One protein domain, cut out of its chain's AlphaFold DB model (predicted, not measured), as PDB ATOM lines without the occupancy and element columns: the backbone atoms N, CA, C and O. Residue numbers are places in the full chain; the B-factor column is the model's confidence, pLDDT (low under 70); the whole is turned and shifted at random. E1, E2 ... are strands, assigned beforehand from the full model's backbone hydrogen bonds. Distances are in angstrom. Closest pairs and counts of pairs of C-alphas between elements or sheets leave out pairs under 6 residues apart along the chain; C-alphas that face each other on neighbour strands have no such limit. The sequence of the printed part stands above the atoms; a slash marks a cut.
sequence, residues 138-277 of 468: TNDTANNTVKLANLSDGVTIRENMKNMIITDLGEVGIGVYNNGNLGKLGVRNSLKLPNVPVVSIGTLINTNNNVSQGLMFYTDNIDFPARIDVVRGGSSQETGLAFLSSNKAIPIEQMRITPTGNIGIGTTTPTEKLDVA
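AT A GLANCE: This is residues 138 to 277 of the 468 residues of an uncharacterized protein of Bergeyella zoohelcum (UniProt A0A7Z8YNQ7). The domain is one long, twisted ribbon of twelve short strands, E1 to E12, laid side by side like the rungs of a ladder, with no named helix on either face. The ribbon is a single sheet that runs nearly straight from edge to edge, its long axis going across the strands, and the links make loops along its two borders. The printed part has 140 residues, with the strands in the order E1 to E12 both along the chain and across the sheet, which is mixed: E4 and E5, and E11 and E12, are parallel, and the other neighbours are antiparallel. The class is all strand, although under half of the residues, 62 of the 140, are in named elements. The whole is loose, with a radius of gyration of the C-alphas of 18.7 A, and elongated, with spans of 61 by 31 by 27 A.

IN THESE COORDINATES: The sheet's longest strand by residues is E6, residues 197 to 205, 16.6 A from first to last C-alpha; it bends by 77 degrees at residue 201, and its centre is 1.5 A from the mean of the C-alphas. After it come E7, residues 211 to 217, 17.4 A long; E8, residues 226 to 232, 19.0 A; E9, residues 239 to 246, 22.8 A; and E10, residues 251 to 257, 17.0 A. The last two are E11, residues 263 to 265, and E12, residues 274 to 276, where C-alpha 276 is at (140.746, 123.950, 116.883). Before E6 stand shorter strands: E1, residues 138 to 140, beginning with C-alpha 138 at (125.875, 86.905, 152.605); E2, residues 145 to 148; E3, residues 164 to 167; E4, residues 172 to 174; and E5, residues 185 to 188. C-alpha 197, the first of E6, is at (127.249, 107.535, 141.196).

HOW THE PARTS SIT: The edge strands are E1 and E12, and the others are inner strands. E5 to E11 form a meander, each strand the antiparallel neighbour of the one before. E6 and E7 are a hairpin at 170 degrees, with N 204 and O 212 3.0 A apart, within hydrogen-bond range. E7 and E8 are a hairpin with N 217 and O 226 at 2.8 A. E8 and E9 have N 229 and O 242 at 2.8 A, E9 and E10 have N 257 and O 241 at 2.7 A, and E10 and E11 have N 256 and O 264 at 2.8 A. E11 and E12 are parallel at 12 degrees, with N 265 and O 275 at 2.8 A. Toward the other edge, E5 and E6 are antiparallel at 136 degrees, with N 198 and O 187 at 2.8 A. E4 and E5 are parallel at 17 degrees, with N 174 and O 186 at 2.9 A. E1 to E4 form a second meander: N 138 and O 147 of E1 and E2 are 2.8 A apart, N 146 and O 166 of E2 and E3 2.8 A, and N 165 and O 173 of E3 and E4 2.9 A. E1 and E12 are apart.

THE WHOLE: From edge to edge the strands' lines turn by 121 degrees, while the way across the sheet turns by 1 degree. The two C-alphas farthest apart are those of Val 155 and Thr 271, 61.7 A. The printed part has no cut. The link from E2 to E3, residues 149 to 163, is the one long link. The mean pLDDT of the printed part is 72.4, and 59 residues are under 70, among them residues 175 to 184 and 186 to 214; the mean for E6 is 56 and for E11 96.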
ATOM      1  N   THR A 138     127.186  87.555 152.542       79.00
ATOM      2  CA  THR A 138     125.875  86.905 152.605       79.00
ATOM      3  C   THR A 138     125.319  86.730 151.205       79.00
ATOM      4  O   THR A 138     125.374  87.657 150.395       79.00
ATOM      5  N   ASN A 139     124.792  85.539 150.928       80.19
ATOM      6  CA  ASN A 139     124.043  85.268 149.711       80.19
ATOM      7  C   ASN A 139     122.619  85.827 149.862       80.19
ATOM      8  O   ASN A 139     121.897  85.449 150.785       80.19
ATOM      9  N   ASP A 140     122.236  86.739 148.979       77.50
ATOM     10  CA  ASP A 140     120.912  87.342 148.882       77.50
ATOM     11  C   ASP A 140     120.219  86.784 147.636       77.50
ATOM     12  O   ASP A 140     120.210  87.385 146.558       77.50
ATOM     13  N   THR A 141     119.654  85.591 147.806       78.88
ATOM     14  CA  THR A 141     118.957  84.846 146.752       78.88
ATOM     15  C   THR A 141     117.689  85.537 146.268       78.88
ATOM     16  O   THR A 141     117.277  85.308 145.138       78.88
ATOM     17  N   ALA A 142     117.075  86.403 147.079       79.50
ATOM     18  CA  ALA A 142     115.913  87.179 146.653       79.50
ATOM     19  C   ALA A 142     116.273  88.192 145.556       79.50
ATOM     20  O   ALA A 142     115.419  88.560 144.754       79.50
ATOM     21  N   ASN A 143     117.536  88.627 145.520       74.00
ATOM     22  CA  ASN A 143     118.015  89.653 144.606       74.00
ATOM     23  C   ASN A 143     119.156  89.181 143.688       74.00
ATOM     24  O   ASN A 143     119.769  90.026 143.040       74.00
ATOM     25  N   ASN A 144     119.460  87.877 143.641       80.38
ATOM     26  CA  ASN A 144     120.556  87.290 142.849       80.38
ATOM     27  C   ASN A 144     121.909  87.997 143.078       80.38
ATOM     28  O   ASN A 144     122.593  88.411 142.135       80.38
ATOM     29  N   THR A 145     122.253  88.232 144.353       76.56
ATOM     30  CA  THR A 145     123.470  88.968 144.736       76.56
ATOM     31  C   THR A 145     124.200  88.369 145.929       76.56
ATOM     32  O   THR A 145     123.612  87.722 146.787       76.56
ATOM     33  N   VAL A 146     125.490  88.684 146.041       82.88
ATOM     34  CA  VAL A 146     126.322  88.458 147.226       82.88
ATOM     35  C   VAL A 146     126.713  89.814 147.825       82.88
ATOM     36  O   VAL A 146     127.219  90.685 147.116       82.88
ATOM     37  N   LYS A 147     126.469  90.021 149.129       78.81
ATOM     38  CA  LYS A 147     126.660  91.321 149.812       78.81
ATOM     39  C   LYS A 147     127.444  91.225 151.118       78.81
ATOM     40  O   LYS A 147     127.347  90.229 151.832       78.81
ATOM     41  N   LEU A 148     128.186  92.278 151.466       82.62
ATOM     42  CA  LEU A 148     128.834  92.384 152.782       82.62
ATOM     43  C   LEU A 148     127.789  92.542 153.895       82.62
ATOM     44  O   LEU A 148     126.980  93.467 153.855       82.62
ATOM     45  N   ALA A 149     127.837  91.663 154.897       73.81
ATOM     46  CA  ALA A 149     126.799  91.540 155.920       73.81
ATOM     47  C   ALA A 149     126.864  92.614 157.022       73.81
ATOM     48  O   ALA A 149     125.833  93.159 157.419       73.81
ATOM     49  N   ASN A 150     128.068  92.953 157.500       77.19
ATOM     50  CA  ASN A 150     128.257  93.789 158.692       77.19
ATOM     51  C   ASN A 150     129.114  95.049 158.437       77.19
ATOM     52  O   ASN A 150     129.828  95.175 157.427       77.19
ATOM     53  N   LEU A 151     129.041  96.006 159.367       70.31
ATOM     54  CA  LEU A 151     129.984  97.116 159.515       70.31
ATOM     55  C   LEU A 151     131.377  96.596 159.919       70.31
ATOM     56  O   LEU A 151     131.588  95.402 160.128       70.31
ATOM     57  N   SER A 152     132.361  97.498 159.991       72.38
ATOM     58  CA  SER A 152     133.737  97.156 160.383       72.38
ATOM     59  C   SER A 152     133.852  96.578 161.798       72.38
ATOM     60  O   SER A 152     134.869  95.968 162.107       72.38
ATOM     61  N   ASP A 153     132.823  96.750 162.633       69.88
ATOM     62  CA  ASP A 153     132.720  96.164 163.974       69.88
ATOM     63  C   ASP A 153     132.434  94.651 163.967       69.88
ATOM     64  O   ASP A 153     132.550  94.005 165.004       69.88
ATOM     65  N   GLY A 154     132.078  94.073 162.813       65.00
ATOM     66  CA  GLY A 154     131.778  92.649 162.663       65.00
ATOM     67  C   GLY A 154     130.437  92.204 163.254       65.00
ATOM     68  O   GLY A 154     130.137  91.018 163.190       65.00
ATOM     69  N   VAL A 155     129.629  93.126 163.789       70.88
ATOM     70  CA  VAL A 155     128.381  92.811 164.508       70.88
ATOM     71  C   VAL A 155     127.196  93.563 163.909       70.88
ATOM     72  O   VAL A 155     126.160  92.965 163.626       70.88
ATOM     73  N   THR A 156     127.336  94.860 163.642       72.31
ATOM     74  CA  THR A 156     126.216  95.693 163.192       72.31
ATOM     75  C   THR A 156     125.903  95.420 161.726       72.31
ATOM     76  O   THR A 156     126.794  95.490 160.883       72.31
ATOM     77  N   ILE A 157     124.642  95.122 161.398       73.38
ATOM     78  CA  ILE A 157     124.208  94.907 160.010       73.38
ATOM     79  C   ILE A 157     124.378  96.202 159.214       73.38
ATOM     80  O   ILE A 157     124.038  97.295 159.666       73.38
ATOM     81  N   ARG A 158     124.912  96.075 158.003       72.12
ATOM     82  CA  ARG A 158     125.144  97.207 157.110       72.12
ATOM     83  C   ARG A 158     123.852  97.614 156.390       72.12
ATOM     84  O   ARG A 158     123.156  96.781 155.816       72.12
ATOM     85  N   GLU A 159     123.531  98.907 156.413       68.81
ATOM     86  CA  GLU A 159     122.349  99.453 155.729       68.81
ATOM     87  C   GLU A 159     122.469  99.360 154.195       68.81
ATOM     88  O   GLU A 159     123.557  99.508 153.636       68.81
ATOM     89  N   ASN A 160     121.333  99.213 153.501       61.06
ATOM     90  CA  ASN A 160     121.233  98.909 152.062       61.06
ATOM     91  C   ASN A 160     122.010  99.842 151.101       61.06
ATOM     92  O   ASN A 160     122.275  99.443 149.975       61.06
ATOM     93  N   MET A 161     122.389 101.057 151.511       59.47
ATOM     94  CA  MET A 161     123.140 102.022 150.683       59.47
ATOM     95  C   MET A 161     124.640 102.088 151.006       59.47
ATOM     96  O   MET A 161     125.354 102.923 150.465       59.47
ATOM     97  N   LYS A 162     125.139 101.252 151.918       61.75
ATOM     98  CA  LYS A 162     126.551 101.259 152.348       61.75
ATOM     99  C   LYS A 162     127.286  99.971 151.962       61.75
ATOM    100  O   LYS A 162     128.436  99.789 152.369       61.75
ATOM    101  N   ASN A 163     126.622  99.085 151.211       70.31
ATOM    102  CA  ASN A 163     127.062  97.727 150.885       70.31
ATOM    103  C   ASN A 163     128.004  97.682 149.679       70.31
ATOM    104  O   ASN A 163     127.837  98.443 148.728       70.31
ATOM    105  N   MET A 164     128.955  96.740 149.712       79.19
ATOM    106  CA  MET A 164     129.527  96.178 148.488       79.19
ATOM    107  C   MET A 164     128.652  94.998 148.064       79.19
ATOM    108  O   MET A 164     128.340  94.149 148.905       79.19
ATOM    109  N   ILE A 165     128.227  94.982 146.804       76.62
ATOM    110  CA  ILE A 165     127.303  94.000 146.229       76.62
ATOM    111  C   ILE A 165     127.909  93.477 144.925       76.62
ATOM    112  O   ILE A 165     128.439  94.264 144.144       76.62
ATOM    113  N   ILE A 166     127.818  92.167 144.699       80.19
ATOM    114  CA  ILE A 166     128.167  91.512 143.436       80.19
ATOM    115  C   ILE A 166     126.936  90.745 142.953       80.19
ATOM    116  O   ILE A 166     126.403  89.931 143.702       80.19
ATOM    117  N   THR A 167     126.460  91.014 141.739       77.88
ATOM    118  CA  THR A 167     125.339  90.272 141.126       77.88
ATOM    119  C   THR A 167     125.822  88.984 140.464       77.88
ATOM    120  O   THR A 167     126.975  88.927 140.032       77.88
ATOM    121  N   ASP A 168     124.920  88.041 140.205       76.44
ATOM    122  CA  ASP A 168     125.217  86.844 139.400       76.44
ATOM    123  C   ASP A 168     125.656  87.160 137.950       76.44
ATOM    124  O   ASP A 168     126.310  86.345 137.302       76.44
ATOM    125  N   LEU A 169     125.362  88.369 137.445       71.94
ATOM    126  CA  LEU A 169     125.829  88.881 136.145       71.94
ATOM    127  C   LEU A 169     127.230  89.533 136.194       71.94
ATOM    128  O   LEU A 169     127.717  90.035 135.180       71.94
ATOM    129  N   GLY A 170     127.897  89.529 137.355       69.31
ATOM    130  CA  GLY A 170     129.239  90.092 137.545       69.31
ATOM    131  C   GLY A 170     129.303  91.615 137.713       69.31
ATOM    132  O   GLY A 170     130.388  92.190 137.637       69.31
ATOM    133  N   GLU A 171     128.173  92.285 137.935       74.00
ATOM    134  CA  GLU A 171     128.118  93.717 138.243       74.00
ATOM    135  C   GLU A 171     128.556  93.971 139.691       74.00
ATOM    136  O   GLU A 171     128.108  93.279 140.609       74.00
ATOM    137  N   VAL A 172     129.422  94.970 139.903       77.88
ATOM    138  CA  VAL A 172     129.947  95.337 141.228       77.88
ATOM    139  C   VAL A 172     129.428  96.713 141.646       77.88
ATOM    140  O   VAL A 172     129.726  97.733 141.018       77.88
ATOM    141  N   GLY A 173     128.681  96.758 142.747       74.75
ATOM    142  CA  GLY A 173     128.213  97.991 143.378       74.75
ATOM    143  C   GLY A 173     128.955  98.277 144.680       74.75
ATOM    144  O   GLY A 173     129.069  97.395 145.524       74.75
ATOM    145  N   ILE A 174     129.419  99.514 144.880       76.25
ATOM    146  CA  ILE A 174     129.975 100.009 146.148       76.25
ATOM    147  C   ILE A 174     129.123 101.195 146.617       76.25
ATOM    148  O   ILE A 174     129.090 102.240 145.969       76.25
ATOM    149  N   GLY A 175     128.413 101.023 147.735       69.25
ATOM    150  CA  GLY A 175     127.520 102.043 148.293       69.25
ATOM    151  C   GLY A 175     126.193 102.198 147.538       69.25
ATOM    152  O   GLY A 175     125.601 103.275 147.546       69.25
ATOM    153  N   VAL A 176     125.728 101.156 146.836       62.38
ATOM    154  CA  VAL A 176     124.582 101.241 145.912       62.38
ATOM    155  C   VAL A 176     123.355 100.469 146.403       62.38
ATOM    156  O   VAL A 176     123.488  99.359 146.907       62.38
ATOM    157  N   TYR A 177     122.159 101.037 146.193       59.56
ATOM    158  CA  TYR A 177     120.877 100.340 146.337       59.56
ATOM    159  C   TYR A 177     120.581  99.493 145.092       59.56
ATOM    160  O   TYR A 177     120.612  99.998 143.967       59.56
ATOM    161  N   ASN A 178     120.297  98.210 145.307       56.25
ATOM    162  CA  ASN A 178     120.042  97.232 144.257       56.25
ATOM    163  C   ASN A 178     118.701  97.525 143.558       56.25
ATOM    164  O   ASN A 178     117.648  97.430 144.180       56.25
ATOM    165  N   ASN A 179     118.738  97.920 142.283       53.78
ATOM    166  CA  ASN A 179     117.541  98.020 141.441       53.78
ATOM    167  C   ASN A 179     117.856  97.665 139.976       53.78
ATOM    168  O   ASN A 179     117.501  98.406 139.064       53.78
ATOM    169  N   GLY A 180     118.627  96.591 139.764       54.34
ATOM    170  CA  GLY A 180     118.832  95.963 138.447       54.34
ATOM    171  C   GLY A 180     119.576  96.773 137.375       54.34
ATOM    172  O   GLY A 180     119.744  96.273 136.274       54.34
ATOM    173  N   ASN A 181     120.026  97.997 137.677       55.25
ATOM    174  CA  ASN A 181     120.697  98.898 136.730       55.25
ATOM    175  C   ASN A 181     122.087  99.322 137.235       55.25
ATOM    176  O   ASN A 181     122.392 100.518 137.333       55.25
ATOM    177  N   LEU A 182     122.928  98.365 137.629       57.06
ATOM    178  CA  LEU A 182     124.336  98.642 137.898       57.06
ATOM    179  C   LEU A 182     125.117  98.533 136.582       57.06
ATOM    180  O   LEU A 182     124.970  97.580 135.831       57.06
ATOM    181  N   GLY A 183     125.979  99.511 136.287       57.78
ATOM    182  CA  GLY A 183     127.062  99.267 135.326       57.78
ATOM    183  C   GLY A 183     128.017  98.193 135.870       57.78
ATOM    184  O   GLY A 183     127.935  97.831 137.044       57.78
ATOM    185  N   LYS A 184     128.984  97.727 135.064       63.50
ATOM    186  CA  LYS A 184     129.971  96.721 135.519       63.50
ATOM    187  C   LYS A 184     130.672  97.122 136.827       63.50
ATOM    188  O   LYS A 184     130.953  96.256 137.650       63.50
ATOM    189  N   LEU A 185     130.917  98.422 137.027       73.12
ATOM    190  CA  LEU A 185     131.358  98.992 138.302       73.12
ATOM    191  C   LEU A 185     130.636 100.318 138.586       73.12
ATOM    192  O   LEU A 185     130.716 101.265 137.795       73.12
ATOM    193  N   GLY A 186     129.965 100.408 139.737       65.44
ATOM    194  CA  GLY A 186     129.309 101.630 140.210       65.44
ATOM    195  C   GLY A 186     129.707 101.997 141.637       65.44
ATOM    196  O   GLY A 186     129.534 101.191 142.551       65.44
ATOM    197  N   VAL A 187     130.186 103.229 141.845       67.62
ATOM    198  CA  VAL A 187     130.517 103.773 143.175       67.62
ATOM    199  C   VAL A 187     129.572 104.928 143.502       67.62
ATOM    200  O   VAL A 187     129.561 105.928 142.784       67.62
ATOM    201  N   ARG A 188     128.776 104.816 144.572       58.81
ATOM    202  CA  ARG A 188     127.817 105.849 145.018       58.81
ATOM    203  C   ARG A 188     128.185 106.406 146.397       58.81
ATOM    204  O   ARG A 188     128.729 105.692 147.237       58.81
ATOM    205  N   ASN A 189     127.879 107.685 146.631       52.94
ATOM    206  CA  ASN A 189     128.050 108.327 147.939       52.94
ATOM    207  C   ASN A 189     126.834 108.053 148.847       52.94
ATOM    208  O   ASN A 189     125.693 108.091 148.393       52.94
ATOM    209  N   SER A 190     127.071 107.811 150.137       50.53
ATOM    210  CA  SER A 190     126.066 107.351 151.103       50.53
ATOM    211  C   SER A 190     125.403 108.453 151.949       50.53
ATOM    212  O   SER A 190     124.784 108.119 152.960       50.53
ATOM    213  N   LEU A 191     125.512 109.750 151.614       45.03
ATOM    214  CA  LEU A 191     124.888 110.812 152.425       45.03
ATOM    215  C   LEU A 191     124.197 111.926 151.607       45.03
ATOM    216  O   LEU A 191     124.849 112.771 151.006       45.03
ATOM    217  N   LYS A 192     122.853 111.897 151.682       43.28
ATOM    218  CA  LYS A 192     121.827 112.902 151.327       43.28
ATOM    219  C   LYS A 192     121.914 113.553 149.938       43.28
ATOM    220  O   LYS A 192     122.239 114.724 149.841       43.28
ATOM    221  N   LEU A 193     121.506 112.806 148.910       41.97
ATOM    222  CA  LEU A 193     120.509 113.135 147.864       41.97
ATOM    223  C   LEU A 193     120.335 111.857 146.996       41.97
ATOM    224  O   LEU A 193     121.218 110.995 147.024       41.97
ATOM    225  N   PRO A 194     119.191 111.619 146.326       44.81
ATOM    226  CA  PRO A 194     118.849 110.287 145.826       44.81
ATOM    227  C   PRO A 194     119.766 109.848 144.667       44.81
ATOM    228  O   PRO A 194     119.821 110.498 143.633       44.81
ATOM    229  N   ASN A 195     120.420 108.688 144.820       49.09
ATOM    230  CA  ASN A 195     120.913 107.825 143.732       49.09
ATOM    231  C   ASN A 195     121.941 108.390 142.722       49.09
ATOM    232  O   ASN A 195     121.776 108.174 141.523       49.09
ATOM    233  N   VAL A 196     123.058 108.983 143.160       50.00
ATOM    234  CA  VAL A 196     124.093 109.474 142.217       50.00
ATOM    235  C   VAL A 196     125.405 108.689 142.328       50.00
ATOM    236  O   VAL A 196     125.993 108.637 143.415       50.00
ATOM    237  N   PRO A 197     125.888 108.053 141.245       51.75
ATOM    238  CA  PRO A 197     127.249 107.535 141.196       51.75
ATOM    239  C   PRO A 197     128.253 108.693 141.156       51.75
ATOM    240  O   PRO A 197     128.081 109.633 140.397       51.75
ATOM    241  N   VAL A 198     129.314 108.630 141.960       55.53
ATOM    242  CA  VAL A 198     130.430 109.599 141.903       55.53
ATOM    243  C   VAL A 198     131.318 109.296 140.697       55.53
ATOM    244  O   VAL A 198     131.819 110.198 140.031       55.53
ATOM    245  N   VAL A 199     131.465 108.004 140.406       65.88
ATOM    246  CA  VAL A 199     132.126 107.464 139.225       65.88
ATOM    247  C   VAL A 199     131.334 106.234 138.788       65.88
ATOM    248  O   VAL A 199     131.098 105.319 139.583       65.88
ATOM    249  N   SER A 200     130.908 106.212 137.529       59.91
ATOM    250  CA  SER A 200     130.289 105.040 136.907       59.91
ATOM    251  C   SER A 200     131.066 104.654 135.657       59.91
ATOM    252  O   SER A 200     131.395 105.519 134.845       59.91
ATOM    253  N   ILE A 201     131.352 103.356 135.525       65.69
ATOM    254  CA  ILE A 201     131.886 102.745 134.308       65.69
ATOM    255  C   ILE A 201     130.802 101.798 133.793       65.69
ATOM    256  O   ILE A 201     130.579 100.718 134.349       65.69
ATOM    257  N   GLY A 202     130.081 102.228 132.758       58.12
ATOM    258  CA  GLY A 202     128.917 101.509 132.250       58.12
ATOM    259  C   GLY A 202     128.525 101.912 130.833       58.12
ATOM    260  O   GLY A 202     129.018 102.890 130.272       58.12
ATOM    261  N   THR A 203     127.641 101.115 130.240       50.72
ATOM    262  CA  THR A 203     127.002 101.387 128.955       50.72
ATOM    263  C   THR A 203     125.783 102.279 129.203       50.72
ATOM    264  O   THR A 203     124.827 101.850 129.842       50.72
ATOM    265  N   LEU A 204     125.783 103.521 128.708       51.16
ATOM    266  CA  LEU A 204     124.547 104.300 128.621       51.16
ATOM    267  C   LEU A 204     123.897 103.979 127.274       51.16
ATOM    268  O   LEU A 204     124.364 104.414 126.219       51.16
ATOM    269  N   ILE A 205     122.839 103.170 127.297       48.72
ATOM    270  CA  ILE A 205     122.016 102.922 126.110       48.72
ATOM    271  C   ILE A 205     121.090 104.129 125.954       48.72
ATOM    272  O   ILE A 205     120.084 104.239 126.651       48.72
ATOM    273  N   ASN A 206     121.427 105.061 125.060       46.50
ATOM    274  CA  ASN A 206     120.455 106.055 124.615       46.50
ATOM    275  C   ASN A 206     119.494 105.386 123.613       46.50
ATOM    276  O   ASN A 206     119.910 104.537 122.824       46.50
ATOM    277  N   THR A 207     118.225 105.798 123.620       44.34
ATOM    278  CA  THR A 207     117.109 105.312 122.776       44.34
ATOM    279  C   THR A 207     117.372 105.316 121.258       44.34
ATOM    280  O   THR A 207     116.589 104.754 120.500       44.34
ATOM    281  N   ASN A 208     118.509 105.861 120.815       46.88
ATOM    282  CA  ASN A 208     118.944 105.942 119.421       46.88
ATOM    283  C   ASN A 208     120.036 104.918 119.031       46.88
ATOM    284  O   ASN A 208     120.766 105.161 118.075       46.88
ATOM    285  N   ASN A 209     120.210 103.805 119.759       44.22
ATOM    286  CA  ASN A 209     121.212 102.749 119.479       44.22
ATOM    287  C   ASN A 209     122.693 103.190 119.459       44.22
ATOM    288  O   ASN A 209     123.580 102.380 119.188       44.22
ATOM    289  N   ASN A 210     122.992 104.437 119.821       43.50
ATOM    290  CA  ASN A 210     124.350 104.888 120.094       43.50
ATOM    291  C   ASN A 210     124.654 104.622 121.569       43.50
ATOM    292  O   ASN A 210     124.222 105.360 122.454       43.50
ATOM    293  N   VAL A 211     125.355 103.520 121.833       46.41
ATOM    294  CA  VAL A 211     125.839 103.190 123.175       46.41
ATOM    295  C   VAL A 211     126.997 104.135 123.498       46.41
ATOM    296  O   VAL A 211     128.115 103.909 123.035       46.41
ATOM    297  N   SER A 212     126.747 105.178 124.292       51.47
ATOM    298  CA  SER A 212     127.826 105.945 124.923       51.47
ATOM    299  C   SER A 212     128.421 105.063 126.022       51.47
ATOM    300  O   SER A 212     127.837 104.893 127.091       51.47
ATOM    301  N   GLN A 213     129.552 104.420 125.730       64.94
ATOM    302  CA  GLN A 213     130.380 103.775 126.750       64.94
ATOM    303  C   GLN A 213     131.276 104.863 127.323       64.94
ATOM    304  O   GLN A 213     132.065 105.429 126.569       64.94
ATOM    305  N   GLY A 214     131.139 105.203 128.603       65.31
ATOM    306  CA  GLY A 214     131.863 106.354 129.127       65.31
ATOM    307  C   GLY A 214     132.073 106.360 130.629       65.31
ATOM    308  O   GLY A 214     131.393 105.668 131.389       65.31
ATOM    309  N   LEU A 215     133.055 107.158 131.035       79.69
ATOM    310  CA  LEU A 215     133.346 107.499 132.417       79.69
ATOM    311  C   LEU A 215     132.620 108.804 132.745       79.69
ATOM    312  O   LEU A 215     132.936 109.850 132.175       79.69
ATOM    313  N   MET A 216     131.642 108.736 133.644       77.06
ATOM    314  CA  MET A 216     130.843 109.896 134.042       77.06
ATOM    315  C   MET A 216     131.329 110.479 135.369       77.06
ATOM    316  O   MET A 216     131.564 109.741 136.327       77.06
ATOM    317  N   PHE A 217     131.420 111.808 135.413       76.69
ATOM    318  CA  PHE A 217     131.805 112.611 136.567       76.69
ATOM    319  C   PHE A 217     130.640 113.525 136.953       76.69
ATOM    320  O   PHE A 217     130.276 114.445 136.214       76.69
ATOM    321  N   TYR A 218     130.052 113.265 138.115       69.56
ATOM    322  CA  TYR A 218     128.916 114.022 138.636       69.56
ATOM    323  C   TYR A 218     129.374 115.067 139.656       69.56
ATOM    324  O   TYR A 218     130.305 114.826 140.427       69.56
ATOM    325  N   THR A 219     128.686 116.210 139.691       64.25
ATOM    326  CA  THR A 219     128.685 117.102 140.860       64.25
ATOM    327  C   THR A 219     127.412 116.850 141.677       64.25
ATOM    328  O   THR A 219     126.686 115.886 141.441       64.25
ATOM    329  N   ASP A 220     127.118 117.708 142.647       60.06
ATOM    330  CA  ASP A 220     125.840 117.761 143.367       60.06
ATOM    331  C   ASP A 220     124.582 117.870 142.471       60.06
ATOM    332  O   ASP A 220     123.474 117.625 142.950       60.06
ATOM    333  N   ASN A 221     124.736 118.200 141.182       58.19
ATOM    334  CA  ASN A 221     123.669 118.250 140.187       58.19
ATOM    335  C   ASN A 221     123.781 117.085 139.181       58.19
ATOM    336  O   ASN A 221     124.823 116.874 138.560       58.19
ATOM    337  N   ILE A 222     122.690 116.328 139.028       58.72
ATOM    338  CA  ILE A 222     122.670 114.992 138.408       58.72
ATOM    339  C   ILE A 222     122.368 114.990 136.914       58.72
ATOM    340  O   ILE A 222     122.672 114.014 136.231       58.72
ATOM    341  N   ASP A 223     121.763 116.059 136.410       67.44
ATOM    342  CA  ASP A 223     121.162 116.029 135.078       67.44
ATOM    343  C   ASP A 223     122.217 116.152 133.972       67.44
ATOM    344  O   ASP A 223     122.013 115.692 132.847       67.44
ATOM    345  N   PHE A 224     123.383 116.727 134.288       71.19
ATOM    346  CA  PHE A 224     124.378 117.104 133.287       71.19
ATOM    347  C   PHE A 224     125.819 116.814 133.745       71.19
ATOM    348  O   PHE A 224     126.584 117.752 133.981       71.19
ATOM    349  N   PRO A 225     126.230 115.539 133.877       73.62
ATOM    350  CA  PRO A 225     127.605 115.204 134.239       73.62
ATOM    351  C   PRO A 225     128.596 115.594 133.136       73.62
ATOM    352  O   PRO A 225     128.274 115.564 131.943       73.62
ATOM    353  N   ALA A 226     129.832 115.896 133.535       82.06
ATOM    354  CA  ALA A 226     130.956 115.852 132.607       82.06
ATOM    355  C   ALA A 226     131.288 114.383 132.319       82.06
ATOM    356  O   ALA A 226     131.162 113.528 133.200       82.06
ATOM    357  N   ARG A 227     131.691 114.056 131.091       82.81
ATOM    358  CA  ARG A 227     131.935 112.659 130.712       82.81
ATOM    359  C   ARG A 227     133.073 112.503 129.717       82.81
ATOM    360  O   ARG A 227     133.355 113.404 128.929       82.81
ATOM    361  N   ILE A 228     133.707 111.337 129.776       88.50
ATOM    362  CA  ILE A 228     134.637 110.851 128.760       88.50
ATOM    363  C   ILE A 228     133.954 109.674 128.072       88.50
ATOM    364  O   ILE A 228     133.795 108.623 128.690       88.50
ATOM    365  N   ASP A 229     133.557 109.858 126.819       83.69
ATOM    366  CA  ASP A 229     132.852 108.857 126.020       83.69
ATOM    367  C   ASP A 229     133.790 108.191 125.012       83.69
ATOM    368  O   ASP A 229     134.721 108.805 124.485       83.69
ATOM    369  N   VAL A 230     133.492 106.940 124.677       81.50
ATOM    370  CA  VAL A 230     134.054 106.265 123.510       81.50
ATOM    371  C   VAL A 230     133.363 106.774 122.255       81.50
ATOM    372  O   VAL A 230     132.138 106.746 122.127       81.50
ATOM    373  N   VAL A 231     134.170 107.162 121.280       76.94
ATOM    374  CA  VAL A 231     133.721 107.454 119.924       76.94
ATOM    375  C   VAL A 231     133.887 106.199 119.089       76.94
ATOM    376  O   VAL A 231     134.993 105.678 119.015       76.94
ATOM    377  N   ARG A 232     132.842 105.742 118.400       71.44
ATOM    378  CA  ARG A 232     132.976 104.675 117.399       71.44
ATOM    379  C   ARG A 232     133.263 105.269 116.016       71.44
ATOM    380  O   ARG A 232     132.628 106.246 115.627       71.44
ATOM    381  N   GLY A 233     134.232 104.697 115.304       65.12
ATOM    382  CA  GLY A 233     134.520 104.999 113.902       65.12
ATOM    383  C   GLY A 233     133.511 104.365 112.941       65.12
ATOM    384  O   GLY A 233     132.506 103.787 113.356       65.12
ATOM    385  N   GLY A 234     133.783 104.464 111.637       65.50
ATOM    386  CA  GLY A 234     132.945 103.835 110.607       65.50
ATOM    387  C   GLY A 234     132.954 102.301 110.678       65.50
ATOM    388  O   GLY A 234     131.988 101.661 110.268       65.50
ATOM    389  N   SER A 235     134.016 101.715 111.244       62.09
ATOM    390  CA  SER A 235     134.140 100.286 111.541       62.09
ATOM    391  C   SER A 235     133.970 100.013 113.045       62.09
ATOM    392  O   SER A 235     134.276 100.847 113.897       62.09
ATOM    393  N   SER A 236     133.487  98.821 113.409       59.88
ATOM    394  CA  SER A 236     133.242  98.420 114.807       59.88
ATOM    395  C   SER A 236     134.510  98.232 115.656       59.88
ATOM    396  O   SER A 236     134.393  97.989 116.857       59.88
ATOM    397  N   GLN A 237     135.697  98.346 115.054       67.62
ATOM    398  CA  GLN A 237     137.000  98.163 115.705       67.62
ATOM    399  C   GLN A 237     137.750  99.482 115.927       67.62
ATOM    400  O   GLN A 237     138.724  99.522 116.673       67.62
ATOM    401  N   GLU A 238     137.293 100.567 115.310       73.19
ATOM    402  CA  GLU A 238     137.895 101.884 115.451       73.19
ATOM    403  C   GLU A 238     137.236 102.638 116.599       73.19
ATOM    404  O   GLU A 238     136.042 102.950 116.553       73.19
ATOM    405  N   THR A 239     138.017 102.950 117.632       80.00
ATOM    406  CA  THR A 239     137.540 103.732 118.768       80.00
ATOM    407  C   THR A 239     138.414 104.951 119.027       80.00
ATOM    408  O   THR A 239     139.634 104.923 118.897       80.00
ATOM    409  N   GLY A 240     137.755 106.052 119.363       87.56
ATOM    410  CA  GLY A 240     138.353 107.295 119.824       87.56
ATOM    411  C   GLY A 240     137.793 107.686 121.189       87.56
ATOM    412  O   GLY A 240     137.027 106.935 121.798       87.56
ATOM    413  N   LEU A 241     138.136 108.884 121.648       91.69
ATOM    414  CA  LEU A 241     137.668 109.448 122.913       91.69
ATOM    415  C   LEU A 241     137.033 110.815 122.678       91.69
ATOM    416  O   LEU A 241     137.565 111.615 121.917       91.69
ATOM    417  N   ALA A 242     135.924 111.097 123.351       91.44
ATOM    418  CA  ALA A 242     135.301 112.413 123.386       91.44
ATOM    419  C   ALA A 242     135.207 112.896 124.832       91.44
ATOM    420  O   ALA A 242     134.815 112.149 125.726       91.44
ATOM    421  N   PHE A 243     135.561 114.154 125.052       93.12
ATOM    422  CA  PHE A 243     135.508 114.835 126.336       93.12
ATOM    423  C   PHE A 243     134.367 115.840 126.288       93.12
ATOM    424  O   PHE A 243     134.377 116.781 125.486       93.12
ATOM    425  N   LEU A 244     133.378 115.635 127.149       89.62
ATOM    426  CA  LEU A 244     132.177 116.445 127.194       89.62
ATOM    427  C   LEU A 244     132.079 117.171 128.531       89.62
ATOM    428  O   LEU A 244     132.198 116.560 129.596       89.62
ATOM    429  N   SER A 245     131.827 118.474 128.465       88.62
ATOM    430  CA  SER A 245     131.474 119.293 129.625       88.62
ATOM    431  C   SER A 245     130.005 119.687 129.547       88.62
ATOM    432  O   SER A 245     129.379 119.577 128.493       88.62
ATOM    433  N   SER A 246     129.434 120.153 130.652       78.88
ATOM    434  CA  SER A 246     128.065 120.657 130.667       78.88
ATOM    435  C   SER A 246     127.994 122.034 131.314       78.88
ATOM    436  O   SER A 246     128.800 122.387 132.174       78.88
ATOM    437  N   ASN A 247     126.995 122.810 130.909       75.50
ATOM    438  CA  ASN A 247     126.643 124.094 131.503       75.50
ATOM    439  C   ASN A 247     125.177 124.102 131.976       75.50
ATOM    440  O   ASN A 247     124.432 125.033 131.680       75.50
ATOM    441  N   LYS A 248     124.769 123.075 132.741       67.50
ATOM    442  CA  LYS A 248     123.435 122.966 133.375       67.50
ATOM    443  C   LYS A 248     122.257 122.671 132.421       67.50
ATOM    444  O   LYS A 248     121.114 122.850 132.829       67.50
ATOM    445  N   ALA A 249     122.497 122.222 131.184       69.06
ATOM    446  CA  ALA A 249     121.400 121.882 130.262       69.06
ATOM    447  C   ALA A 249     121.686 120.740 129.278       69.06
ATOM    448  O   ALA A 249     120.807 119.923 129.029       69.06
ATOM    449  N   ILE A 250     122.870 120.686 128.660       75.00
ATOM    450  CA  ILE A 250     123.217 119.636 127.688       75.00
ATOM    451  C   ILE A 250     124.733 119.389 127.762       75.00
ATOM    452  O   ILE A 250     125.491 120.360 127.801       75.00
ATOM    453  N   PRO A 251     125.207 118.128 127.796       78.38
ATOM    454  CA  PRO A 251     126.618 117.819 127.591       78.38
ATOM    455  C   PRO A 251     127.060 118.203 126.173       78.38
ATOM    456  O   PRO A 251     126.472 117.750 125.192       78.38
ATOM    457  N   ILE A 252     128.104 119.017 126.069       85.44
ATOM    458  CA  ILE A 252     128.681 119.505 124.815       85.44
ATOM    459  C   ILE A 252     130.068 118.881 124.660       85.44
ATOM    460  O   ILE A 252     130.876 118.930 125.588       85.44
ATOM    461  N   GLU A 253     130.349 118.306 123.491       90.69
ATOM    462  CA  GLU A 253     131.685 117.817 123.141       90.69
ATOM    463  C   GLU A 253     132.643 119.001 122.993       90.69
ATOM    464  O   GLU A 253     132.490 119.834 122.103       90.69
ATOM    465  N   GLN A 254     133.610 119.094 123.906       93.50
ATOM    466  CA  GLN A 254     134.605 120.170 123.926       93.50
ATOM    467  C   GLN A 254     135.873 119.769 123.184       93.50
ATOM    468  O   GLN A 254     136.517 120.598 122.545       93.50
ATOM    469  N   MET A 255     136.250 118.497 123.293       96.12
ATOM    470  CA  MET A 255     137.465 117.965 122.698       96.12
ATOM    471  C   MET A 255     137.271 116.497 122.342       96.12
ATOM    472  O   MET A 255     136.560 115.769 123.033       96.12
ATOM    473  N   ARG A 256     137.934 116.048 121.281       93.81
ATOM    474  CA  ARG A 256     137.932 114.656 120.850       93.81
ATOM    475  C   ARG A 256     139.303 114.204 120.398       93.81
ATOM    476  O   ARG A 256     140.095 114.997 119.902       93.81
ATOM    477  N   ILE A 257     139.515 112.901 120.466       95.38
ATOM    478  CA  ILE A 257     140.561 112.167 119.771       95.38
ATOM    479  C   ILE A 257     139.842 111.166 118.869       95.38
ATOM    480  O   ILE A 257     139.135 110.281 119.345       95.38
ATOM    481  N   THR A 258     139.967 111.333 117.558       92.19
ATOM    482  CA  THR A 258     139.390 110.408 116.570       92.19
ATOM    483  C   THR A 258     140.118 109.058 116.580       92.19
ATOM    484  O   THR A 258     141.274 108.998 117.004       92.19
ATOM    485  N   PRO A 259     139.511 107.982 116.046       89.12
ATOM    486  CA  PRO A 259     140.204 106.699 115.891       89.12
ATOM    487  C   PRO A 259     141.492 106.764 115.048       89.12
ATOM    488  O   PRO A 259     142.387 105.946 115.225       89.12
ATOM    489  N   THR A 260     141.626 107.755 114.159       89.94
ATOM    490  CA  THR A 260     142.837 107.999 113.349       89.94
ATOM    491  C   THR A 260     143.909 108.827 114.081       89.94
ATOM    492  O   THR A 260     144.974 109.121 113.526       89.94
ATOM    493  N   GLY A 261     143.648 109.212 115.335       91.88
ATOM    494  CA  GLY A 261     144.568 109.947 116.203       91.88
ATOM    495  C   GLY A 261     144.578 111.465 116.005       91.88
ATOM    496  O   GLY A 261     145.478 112.124 116.516       91.88
ATOM    497  N   ASN A 262     143.622 112.032 115.264       94.69
ATOM    498  CA  ASN A 262     143.460 113.485 115.158       94.69
ATOM    499  C   ASN A 262     142.714 114.034 116.376       94.69
ATOM    500  O   ASN A 262     141.694 113.462 116.780       94.69
ATOM    501  N   ILE A 263     143.199 115.152 116.916       96.94
ATOM    502  CA  ILE A 263     142.611 115.865 118.048       96.94
ATOM    503  C   ILE A 263     141.755 117.019 117.523       96.94
ATOM    504  O   ILE A 263     142.259 117.877 116.806       96.94
ATOM    505  N   GLY A 264     140.480 117.056 117.903       96.25
ATOM    506  CA  GLY A 264     139.584 118.187 117.651       96.25
ATOM    507  C   GLY A 264     139.285 118.931 118.947       96.25
ATOM    508  O   GLY A 264     139.002 118.283 119.950       96.25
ATOM    509  N   ILE A 265     139.332 120.261 118.951       96.25
ATOM    510  CA  ILE A 265     138.859 121.115 120.052       96.25
ATOM    511  C   ILE A 265     137.770 122.028 119.488       96.25
ATOM    512  O   ILE A 265     138.017 122.786 118.555       96.25
ATOM    513  N   GLY A 266     136.548 121.919 120.009       93.44
ATOM    514  CA  GLY A 266     135.372 122.616 119.473       93.44
ATOM    515  C   GLY A 266     134.885 122.108 118.104       93.44
ATOM    516  O   GLY A 266     133.988 122.708 117.522       93.44
ATOM    517  N   THR A 267     135.452 121.014 117.581       92.75
ATOM    518  CA  THR A 267     135.059 120.380 116.310       92.75
ATOM    519  C   THR A 267     134.988 118.860 116.450       92.75
ATOM    520  O   THR A 267     135.844 118.237 117.081       92.75
ATOM    521  N   THR A 268     133.972 118.244 115.840       91.31
ATOM    522  CA  THR A 268     133.785 116.784 115.826       91.31
ATOM    523  C   THR A 268     134.456 116.102 114.630       91.31
ATOM    524  O   THR A 268     134.569 114.875 114.605       91.31
ATOM    525  N   THR A 269     134.913 116.872 113.638       91.38
ATOM    526  CA  THR A 269     135.478 116.375 112.371       91.38
ATOM    527  C   THR A 269     136.852 116.995 112.092       91.38
ATOM    528  O   THR A 269     136.991 117.727 111.113       91.38
ATOM    529  N   PRO A 270     137.867 116.745 112.943       94.75
ATOM    530  CA  PRO A 270     139.182 117.356 112.784       94.75
ATOM    531  C   PRO A 270     139.864 116.896 111.488       94.75
ATOM    532  O   PRO A 270     140.066 115.692 111.287       94.75
ATOM    533  N   THR A 271     140.250 117.840 110.624       93.56
ATOM    534  CA  THR A 271     140.922 117.533 109.342       93.56
ATOM    535  C   THR A 271     142.444 117.451 109.460       93.56
ATOM    536  O   THR A 271     143.109 116.952 108.556       93.56
ATOM    537  N   GLU A 272     142.999 117.892 110.588       93.06
ATOM    538  CA  GLU A 272     144.433 117.922 110.885       93.06
ATOM    539  C   GLU A 272     144.738 117.202 112.208       93.06
ATOM    540  O   GLU A 272     143.836 116.839 112.966       93.06
ATOM    541  N   LYS A 273     146.027 116.983 112.515       94.12
ATOM    542  CA  LYS A 273     146.436 116.306 113.765       94.12
ATOM    543  C   LYS A 273     145.951 117.022 115.024       94.12
ATOM    544  O   LYS A 273     145.617 116.358 116.001       94.12
ATOM    545  N   LEU A 274     145.910 118.348 114.978       93.56
ATOM    546  CA  LEU A 274     145.259 119.201 115.959       93.56
ATOM    547  C   LEU A 274     144.439 120.237 115.190       93.56
ATOM    548  O   LEU A 274     145.012 121.049 114.470       93.56
ATOM    549  N   ASP A 275     143.125 120.191 115.352       93.94
ATOM    550  CA  ASP A 275     142.170 121.105 114.732       93.94
ATOM    551  C   ASP A 275     141.364 121.800 115.836       93.94
ATOM    552  O   ASP A 275     140.797 121.142 116.714       93.94
ATOM    553  N   VAL A 276     141.371 123.132 115.841       93.50
ATOM    554  CA  VAL A 276     140.746 123.950 116.883       93.50
ATOM    555  C   VAL A 276     139.762 124.907 116.229       93.50
ATOM    556  O   VAL A 276     140.160 125.864 115.569       93.50
ATOM    557  N   ALA A 277     138.470 124.698 116.472       92.44
ATOM    558  CA  ALA A 277     137.424 125.629 116.074       92.44
ATOM    559  C   ALA A 277     137.385 126.817 117.052       92.44
ATOM    560  O   ALA A 277     136.594 126.852 117.995       92.44
TER     561      ALA A 277